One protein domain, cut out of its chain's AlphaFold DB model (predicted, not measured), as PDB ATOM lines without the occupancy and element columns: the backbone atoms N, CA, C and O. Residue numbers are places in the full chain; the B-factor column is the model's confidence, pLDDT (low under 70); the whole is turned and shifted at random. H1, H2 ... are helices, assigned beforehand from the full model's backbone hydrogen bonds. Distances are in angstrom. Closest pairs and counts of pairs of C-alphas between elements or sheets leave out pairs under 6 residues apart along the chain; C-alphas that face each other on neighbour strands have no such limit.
ATOM      1  N   GLN A   4      22.479  -1.063  -5.100       57.69
ATOM      2  CA  GLN A   4      22.151   0.320  -5.450       57.69
ATOM      3  C   GLN A   4      21.041   0.429  -6.514       57.69
ATOM      4  O   GLN A   4      20.209   1.326  -6.445       57.69
ATOM      5  N   TYR A   5      20.959  -0.522  -7.450       67.25
ATOM      6  CA  TYR A   5      19.924  -0.498  -8.491       67.25
ATOM      7  C   TYR A   5      18.572  -1.029  -8.012       67.25
ATOM      8  O   TYR A   5      17.552  -0.727  -8.626       67.25
ATOM      9  N   VAL A   6      18.546  -1.800  -6.920       77.56
ATOM     10  CA  VAL A   6      17.294  -2.327  -6.355       77.56
ATOM     11  C   VAL A   6      16.448  -1.176  -5.811       77.56
ATOM     12  O   VAL A   6      15.265  -1.100  -6.123       77.56
ATOM     13  N   TYR A   7      17.068  -0.235  -5.097       80.19
ATOM     14  CA  TYR A   7      16.376   0.924  -4.524       80.19
ATOM     15  C   TYR A   7      15.852   1.888  -5.597       80.19
ATOM     16  O   TYR A   7      14.741   2.398  -5.486       80.19
ATOM     17  N   VAL A   8      16.604   2.080  -6.688       77.94
ATOM     18  CA  VAL A   8      16.152   2.889  -7.835       77.94
ATOM     19  C   VAL A   8      14.925   2.261  -8.500       77.94
ATOM     20  O   VAL A   8      13.955   2.956  -8.783       77.94
ATOM     21  N   LEU A   9      14.928   0.942  -8.717       80.25
ATOM     22  CA  LEU A   9      13.784   0.242  -9.309       80.25
ATOM     23  C   LEU A   9      12.552   0.272  -8.395       80.25
ATOM     24  O   LEU A   9      11.458   0.551  -8.877       80.25
ATOM     25  N   GLN A  10      12.733   0.061  -7.088       80.88
ATOM     26  CA  GLN A  10      11.654   0.167  -6.099       80.88
ATOM     27  C   GLN A  10      11.027   1.566  -6.091       80.88
ATOM     28  O   GLN A  10       9.805   1.698  -6.094       80.88
ATOM     29  N   MET A  11      11.856   2.611  -6.147       82.44
ATOM     30  CA  MET A  11      11.397   3.997  -6.223       82.44
ATOM     31  C   MET A  11      10.591   4.268  -7.503       82.44
ATOM     32  O   MET A  11       9.534   4.895  -7.447       82.44
ATOM     33  N   LEU A  12      11.059   3.783  -8.657       78.31
ATOM     34  CA  LEU A  12      10.359   3.948  -9.936       78.31
ATOM     35  C   LEU A  12       9.019   3.204  -9.973       78.31
ATOM     36  O   LEU A  12       8.059   3.685 -10.573       78.31
ATOM     37  N   GLU A  13       8.936   2.046  -9.326       79.31
ATOM     38  CA  GLU A  13       7.708   1.259  -9.241       79.31
ATOM     39  C   GLU A  13       6.668   1.901  -8.311       79.31
ATOM     40  O   GLU A  13       5.479   1.917  -8.634       79.31
ATOM     41  N   LEU A  14       7.120   2.525  -7.217       78.44
ATOM     42  CA  LEU A  14       6.287   3.383  -6.370       78.44
ATOM     43  C   LEU A  14       5.773   4.606  -7.142       78.44
ATOM     44  O   LEU A  14       4.579   4.884  -7.110       78.44
ATOM     45  N   LEU A  15       6.642   5.285  -7.901       77.00
ATOM     46  CA  LEU A  15       6.257   6.413  -8.762       77.00
ATOM     47  C   LEU A  15       5.234   6.012  -9.835       77.00
ATOM     48  O   LEU A  15       4.317   6.773 -10.128       77.00
ATOM     49  N   LYS A  16       5.364   4.819 -10.425       74.75
ATOM     50  CA  LYS A  16       4.428   4.312 -11.441       74.75
ATOM     51  C   LYS A  16       3.015   4.107 -10.886       74.75
ATOM     52  O   LYS A  16       2.050   4.278 -11.623       74.75
ATOM     53  N   ASN A  17       2.906   3.722  -9.619       70.44
ATOM     54  CA  ASN A  17       1.633   3.449  -8.955       70.44
ATOM     55  C   ASN A  17       1.189   4.605  -8.047       70.44
ATOM     56  O   ASN A  17       0.262   4.429  -7.262       70.44
ATOM     57  N   LEU A  18       1.825   5.777  -8.147       72.56
ATOM     58  CA  LEU A  18       1.553   6.925  -7.281       72.56
ATOM     59  C   LEU A  18       0.071   7.331  -7.315       72.56
ATOM     60  O   LEU A  18      -0.505   7.570  -6.262       72.56
ATOM     61  N   ASP A  19      -0.563   7.290  -8.494       64.50
ATOM     62  CA  ASP A  19      -2.003   7.546  -8.684       64.50
ATOM     63  C   ASP A  19      -2.913   6.605  -7.883       64.50
ATOM     64  O   ASP A  19      -4.017   6.986  -7.506       64.50
ATOM     65  N   ALA A  20      -2.459   5.381  -7.596       66.50
ATOM     66  CA  ALA A  20      -3.199   4.418  -6.782       66.50
ATOM     67  C   ALA A  20      -2.986   4.626  -5.270       66.50
ATOM     68  O   ALA A  20      -3.767   4.113  -4.473       66.50
ATOM     69  N   TYR A  21      -1.938   5.361  -4.880       62.34
ATOM     70  CA  TYR A  21      -1.605   5.700  -3.490       62.34
ATOM     71  C   TYR A  21      -1.995   7.137  -3.109       62.34
ATOM     72  O   TYR A  21      -1.752   7.574  -1.984       62.34
ATOM     73  N   LEU A  22      -2.602   7.871  -4.042       62.22
ATOM     74  CA  LEU A  22      -2.888   9.303  -3.972       62.22
ATOM     75  C   LEU A  22      -4.089   9.680  -3.087       62.22
ATOM     76  O   LEU A  22      -4.721  10.711  -3.294       62.22
ATOM     77  N   ASP A  23      -4.365   8.877  -2.060       62.75
ATOM     78  CA  ASP A  23      -5.125   9.335  -0.891       62.75
ATOM     79  C   ASP A  23      -4.295  10.328  -0.045       62.75
ATOM     80  O   ASP A  23      -4.845  11.095   0.744       62.75
ATOM     81  N   TYR A  24      -2.968  10.344  -0.234       57.09
ATOM     82  CA  TYR A  24      -2.029  11.270   0.403       57.09
ATOM     83  C   TYR A  24      -1.722  12.498  -0.468       57.09
ATOM     84  O   TYR A  24      -1.674  12.430  -1.697       57.09
ATOM     85  N   SER A  25      -1.460  13.634   0.185       71.06
ATOM     86  CA  SER A  25      -1.037  14.872  -0.476       71.06
ATOM     87  C   SER A  25       0.274  14.661  -1.240       71.06
ATOM     88  O   SER A  25       1.245  14.131  -0.696       71.06
ATOM     89  N   TYR A  26       0.348  15.167  -2.476       70.12
ATOM     90  CA  TYR A  26       1.585  15.210  -3.271       70.12
ATOM     91  C   TYR A  26       2.778  15.818  -2.509       70.12
ATOM     92  O   TYR A  26       3.929  15.485  -2.799       70.12
ATOM     93  N   VAL A  27       2.515  16.685  -1.524       75.69
ATOM     94  CA  VAL A  27       3.540  17.311  -0.677       75.69
ATOM     95  C   VAL A  27       4.213  16.283   0.235       75.69
ATOM     96  O   VAL A  27       5.439  16.217   0.280       75.69
ATOM     97  N   GLU A  28       3.434  15.428   0.898       75.62
ATOM     98  CA  GLU A  28       3.963  14.406   1.813       75.62
ATOM     99  C   GLU A  28       4.704  13.306   1.046       75.62
ATOM    100  O   GLU A  28       5.762  12.837   1.472       75.62
ATOM    101  N   ALA A  29       4.197  12.933  -0.134       76.12
ATOM    102  CA  ALA A  29       4.879  11.990  -1.013       76.12
ATOM    103  C   ALA A  29       6.263  12.517  -1.425       76.12
ATOM    104  O   ALA A  29       7.251  11.782  -1.364       76.12
ATOM    105  N   LYS A  30       6.359  13.804  -1.787       80.38
ATOM    106  CA  LYS A  30       7.625  14.443  -2.171       80.38
ATOM    107  C   LYS A  30       8.660  14.396  -1.043       80.38
ATOM    108  O   LYS A  30       9.810  14.050  -1.305       80.38
ATOM    109  N   GLU A  31       8.262  14.679   0.196       82.69
ATOM    110  CA  GLU A  31       9.158  14.597   1.359       82.69
ATOM    111  C   GLU A  31       9.656  13.167   1.603       82.69
ATOM    112  O   GLU A  31      10.850  12.952   1.819       82.69
ATOM    113  N   LYS A  32       8.772  12.171   1.479       81.88
ATOM    114  CA  LYS A  32       9.140  10.758   1.646       81.88
ATOM    115  C   LYS A  32      10.100  10.261   0.573       81.88
ATOM    116  O   LYS A  32      11.048   9.543   0.889       81.88
ATOM    117  N   PHE A  33       9.899  10.662  -0.681       82.31
ATOM    118  CA  PHE A  33      10.844  10.340  -1.747       82.31
ATOM    119  C   PHE A  33      12.192  11.040  -1.548       82.31
ATOM    120  O   PHE A  33      13.225  10.415  -1.780       82.31
ATOM    121  N   ALA A  34      12.208  12.290  -1.077       81.06
ATOM    122  CA  ALA A  34      13.451  13.000  -0.775       81.06
ATOM    123  C   ALA A  34      14.259  12.301   0.335       81.06
ATOM    124  O   ALA A  34      15.464  12.097   0.187       81.06
ATOM    125  N   GLU A  35      13.590  11.865   1.405       84.88
ATOM    126  CA  GLU A  35      14.195  11.087   2.492       84.88
ATOM    127  C   GLU A  35      14.766   9.752   1.976       84.88
ATOM    128  O   GLU A  35      15.915   9.410   2.251       84.88
ATOM    129  N   TYR A  36      14.006   9.035   1.142       81.75
ATOM    130  CA  TYR A  36      14.427   7.765   0.544       81.75
ATOM    131  C   TYR A  36      15.655   7.915  -0.372       81.75
ATOM    132  O   TYR A  36      16.610   7.142  -0.275       81.75
ATOM    133  N   ILE A  37      15.666   8.936  -1.234       82.56
ATOM    134  CA  ILE A  37      16.795   9.251  -2.123       82.56
ATOM    135  C   ILE A  37      18.056   9.553  -1.308       82.56
ATOM    136  O   ILE A  37      19.130   9.047  -1.643       82.56
ATOM    137  N   ALA A  38      17.924  10.326  -0.225       83.25
ATOM    138  CA  ALA A  38      19.034  10.685   0.650       83.25
ATOM    139  C   ALA A  38      19.601   9.471   1.407       83.25
ATOM    140  O   ALA A  38      20.818   9.287   1.435       83.25
ATOM    141  N   ILE A  39      18.739   8.612   1.964       85.19
ATOM    142  CA  ILE A  39      19.147   7.395   2.693       85.19
ATOM    143  C   ILE A  39      19.892   6.421   1.775       85.19
ATOM    144  O   ILE A  39      20.886   5.816   2.177       85.19
ATOM    145  N   HIS A  40      19.414   6.263   0.539       80.06
ATOM    146  CA  HIS A  40      19.953   5.284  -0.403       80.06
ATOM    147  C   HIS A  40      21.030   5.846  -1.342       80.06
ATOM    148  O   HIS A  40      21.585   5.091  -2.144       80.06
ATOM    149  N   GLY A  41      21.357   7.139  -1.240       80.56
ATOM    150  CA  GLY A  41      22.381   7.789  -2.061       80.56
ATOM    151  C   GLY A  41      22.088   7.700  -3.561       80.56
ATOM    152  O   GLY A  41      23.005   7.496  -4.362       80.56
ATOM    153  N   ILE A  42      20.810   7.787  -3.937       79.62
ATOM    154  CA  ILE A  42      20.371   7.674  -5.329       79.62
ATOM    155  C   ILE A  42      20.794   8.940  -6.077       79.62
ATOM    156  O   ILE A  42      20.383  10.044  -5.721       79.62
ATOM    157  N   LYS A  43      21.606   8.793  -7.129       78.81
ATOM    158  CA  LYS A  43      22.044   9.930  -7.947       78.81
ATOM    159  C   LYS A  43      21.112  10.147  -9.128       78.81
ATOM    160  O   LYS A  43      20.553   9.201  -9.683       78.81
ATOM    161  N   ARG A  44      21.051  11.393  -9.603       72.06
ATOM    162  CA  ARG A  44      20.321  11.773 -10.824       72.06
ATOM    163  C   ARG A  44      20.643  10.885 -12.016       72.06
ATOM    164  O   ARG A  44      19.738  10.416 -12.690       72.06
ATOM    165  N   ASN A  45      21.929  10.609 -12.234       70.44
ATOM    166  CA  ASN A  45      22.382   9.776 -13.346       70.44
ATOM    167  C   ASN A  45      21.870   8.332 -13.262       70.44
ATOM    168  O   ASN A  45      21.623   7.719 -14.299       70.44
ATOM    169  N   ASP A  46      21.687   7.795 -12.052       68.25
ATOM    170  CA  ASP A  46      21.141   6.451 -11.860       68.25
ATOM    171  C   ASP A  46      19.654   6.432 -12.227       68.25
ATOM    172  O   ASP A  46      19.193   5.535 -12.932       68.25
ATOM    173  N   VAL A  47      18.919   7.473 -11.830       68.88
ATOM    174  CA  VAL A  47      17.507   7.644 -12.185       68.88
ATOM    175  C   VAL A  47      17.349   7.875 -13.688       68.88
ATOM    176  O   VAL A  47      16.577   7.161 -14.319       68.88
ATOM    177  N   ASP A  48      18.120   8.777 -14.298       67.31
ATOM    178  CA  ASP A  48      18.051   9.098 -15.732       67.31
ATOM    179  C   ASP A  48      18.398   7.892 -16.626       67.31
ATOM    180  O   ASP A  48      17.794   7.698 -17.689       67.31
ATOM    181  N   CYS A  49      19.337   7.040 -16.197       65.12
ATOM    182  CA  CYS A  49      19.710   5.818 -16.915       65.12
ATOM    183  C   CYS A  49      18.561   4.790 -16.955       65.12
ATOM    184  O   CYS A  49      18.381   4.091 -17.958       65.12
ATOM    185  N   TYR A  50      17.751   4.724 -15.893       62.12
ATOM    186  CA  TYR A  50      16.620   3.796 -15.788       62.12
ATOM    187  C   TYR A  50      15.293   4.395 -16.263       62.12
ATOM    188  O   TYR A  50      14.510   3.684 -16.889       62.12
ATOM    189  N   ILE A  51      15.062   5.696 -16.078       59.75
ATOM    190  CA  ILE A  51      13.886   6.410 -16.590       59.75
ATOM    191  C   ILE A  51      13.824   6.336 -18.114       59.75
ATOM    192  O   ILE A  51      12.752   6.111 -18.666       59.75
ATOM    193  N   ARG A  52      14.967   6.421 -18.813       59.78
ATOM    194  CA  ARG A  52      15.019   6.224 -20.275       59.78
ATOM    195  C   ARG A  52      14.636   4.809 -20.721       59.78
ATOM    196  O   ARG A  52      14.306   4.622 -21.889       59.78
ATOM    197  N   LYS A  53      14.680   3.825 -19.818       59.88
ATOM    198  CA  LYS A  53      14.205   2.451 -20.051       59.88
ATOM    199  C   LYS A  53      12.755   2.229 -19.600       59.88
ATOM    200  O   LYS A  53      12.207   1.172 -19.901       59.88
ATOM    201  N   TYR A  54      12.137   3.188 -18.907       52.59
ATOM    202  CA  TYR A  54      10.763   3.109 -18.408       52.59
ATOM    203  C   TYR A  54       9.771   3.881 -19.307       52.59
ATOM    204  O   TYR A  54      10.161   4.789 -20.042       52.59
ATOM    205  N   PRO A  55       8.470   3.524 -19.304       51.44
ATOM    206  CA  PRO A  55       7.470   4.148 -20.172       51.44
ATOM    207  C   PRO A  55       7.251   5.635 -19.841       51.44
ATOM    208  O   PRO A  55       7.291   6.032 -18.680       51.44
ATOM    209  N   LYS A  56       6.927   6.446 -20.861       54.66
ATOM    210  CA  LYS A  56       6.773   7.921 -20.811       54.66
ATOM    211  C   LYS A  56       5.920   8.491 -19.659       54.66
ATOM    212  O   LYS A  56       6.068   9.666 -19.348       54.66
ATOM    213  N   ALA A  57       5.052   7.703 -19.027       52.22
ATOM    214  CA  ALA A  57       4.243   8.138 -17.887       52.22
ATOM    215  C   ALA A  57       5.098   8.585 -16.683       52.22
ATOM    216  O   ALA A  57       4.776   9.578 -16.041       52.22
ATOM    217  N   THR A  58       6.241   7.934 -16.438       56.38
ATOM    218  CA  THR A  58       7.166   8.305 -15.350       56.38
ATOM    219  C   THR A  58       7.824   9.674 -15.584       56.38
ATOM    220  O   THR A  58       8.166  10.378 -14.639       56.38
ATOM    221  N   PHE A  59       7.945  10.087 -16.849       58.59
ATOM    222  CA  PHE A  59       8.507  11.379 -17.251       58.59
ATOM    223  C   PHE A  59       7.617  12.556 -16.833       58.59
ATOM    224  O   PHE A  59       8.127  13.624 -16.512       58.59
ATOM    225  N   LYS A  60       6.293  12.360 -16.817       62.16
ATOM    226  CA  LYS A  60       5.334  13.407 -16.458       62.16
ATOM    227  C   LYS A  60       5.492  13.811 -14.987       62.16
ATOM    228  O   LYS A  60       5.701  14.982 -14.700       62.16
ATOM    229  N   TYR A  61       5.522  12.829 -14.085       61.28
ATOM    230  CA  TYR A  61       5.642  13.080 -12.646       61.28
ATOM    231  C   TYR A  61       7.007  13.640 -12.232       61.28
ATOM    232  O   TYR A  61       7.084  14.456 -11.323       61.28
ATOM    233  N   TYR A  62       8.088  13.266 -12.922       64.31
ATOM    234  CA  TYR A  62       9.420  13.805 -12.635       64.31
ATOM    235  C   TYR A  62       9.529  15.315 -12.917       64.31
ATOM    236  O   TYR A  62      10.086  16.049 -12.102       64.31
ATOM    237  N   TYR A  63       8.968  15.781 -14.039       64.25
ATOM    238  CA  TYR A  63       8.978  17.203 -14.400       64.25
ATOM    239  C   TYR A  63       7.928  18.017 -13.637       64.25
ATOM    240  O   TYR A  63       8.216  19.142 -13.242       64.25
ATOM    241  N   GLU A  64       6.741  17.456 -13.378       66.94
ATOM    242  CA  GLU A  64       5.689  18.147 -12.614       66.94
ATOM    243  C   GLU A  64       6.076  18.388 -11.145       66.94
ATOM    244  O   GLU A  64       5.593  19.337 -10.534       66.94
ATOM    245  N   LEU A  65       6.972  17.574 -10.575       70.62
ATOM    246  CA  LEU A  65       7.426  17.715  -9.185       70.62
ATOM    247  C   LEU A  65       8.621  18.669  -8.996       70.62
ATOM    248  O   LEU A  65       9.039  18.876  -7.850       70.62
ATOM    249  N   GLU A  66       9.172  19.236 -10.077       65.94
ATOM    250  CA  GLU A  66      10.341  20.137 -10.067       65.94
ATOM    251  C   GLU A  66      11.527  19.588  -9.243       65.94
ATOM    252  O   GLU A  66      12.195  20.301  -8.490       65.94
TER     253      GLU A  66
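This is residues 4 to 66 of the 72 residues of an uncharacterized protein of Clostridium sp. CAG:590 (UniProt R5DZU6). Two longer helices, H1 and H3, run side by side in opposite ways, spaced so that they only just touch; the short turn of H2 lies between them along the chain, beyond the end of H1. Two shorter helices, H4 and H5, both lie to one side of this pair and pack on H1, H4 near Val 8 and H5 near Lys 16, while H3 keeps apart from both. The printed part has 63 residues with five named helices, in the order H1 to H5, and no named strand: its class is all helix. It is compact, with a radius of gyration of the C-alphas of 11.2 A, and rounded, spanning 29 by 26 by 20 A.

Find C-alpha 4 at (22.151, 0.320, -5.450); from there H1 runs through residues 4 to 16, 19.1 A from first to last C-alpha. Next comes H2, residues 18 to 21. Look then for C-alpha 26 at (1.585, 15.210, -3.271), where H3, the longest helix, begins; it takes residues 26 to 40 and measures 21.1 A. H4 follows with residues 44 to 51, 10.2 A long. H5, residues 57 to 64 and 11.4 A long, ends at C-alpha 64 at (5.689, 18.147, -12.614).

Begin with the hub, H1, which touches three helices. H1 and H2 meet only through their link. H1 and H3 only just touch, with 3 pairs of C-alphas within 8 A, the closest being those of Tyr 7 and His 40 at 7.0 A; they run opposite ways at a shallow tilt of 9 degrees. H1 touches H4, closest at the C-alphas of Val 8 and Val 47, 6.6 A apart, at a steep tilt of 59 degrees, the same way. With residues 12 to 16 alone H1 touches H5, about perpendicular at 88 degrees; the closest C-alphas, of Lys 16 and Thr 58, are 6.2 A apart. Only 1 of these 3 touching pairs has a shallow tilt, and the helix packing is mostly crossed, but only just. H4 and H5 are close but not clearly touching, with the C-alphas of Ile 51 and Thr 58 closest at 7.1 A; they run opposite ways at a shallow tilt of 34 degrees, only just short of steep. H2 is apart from H3, H4 and H5, and H3 is apart from H4 and H5. In the backbone, each O i to N i+4 pair of H3 and H4 is within hydrogen-bond range, against 8 of 9 in H1 and 3 of 4 in H5; H2 is too short for such a pair.

The two C-alphas farthest apart, of Asp 23 and Asn 45, are 30.2 A apart. The printed part has no cut, and its four links are tight. Its mean pLDDT is 70.8; look for low values, under 70, at residues 4 to 5, 19 to 24, 46 to 64 and 66.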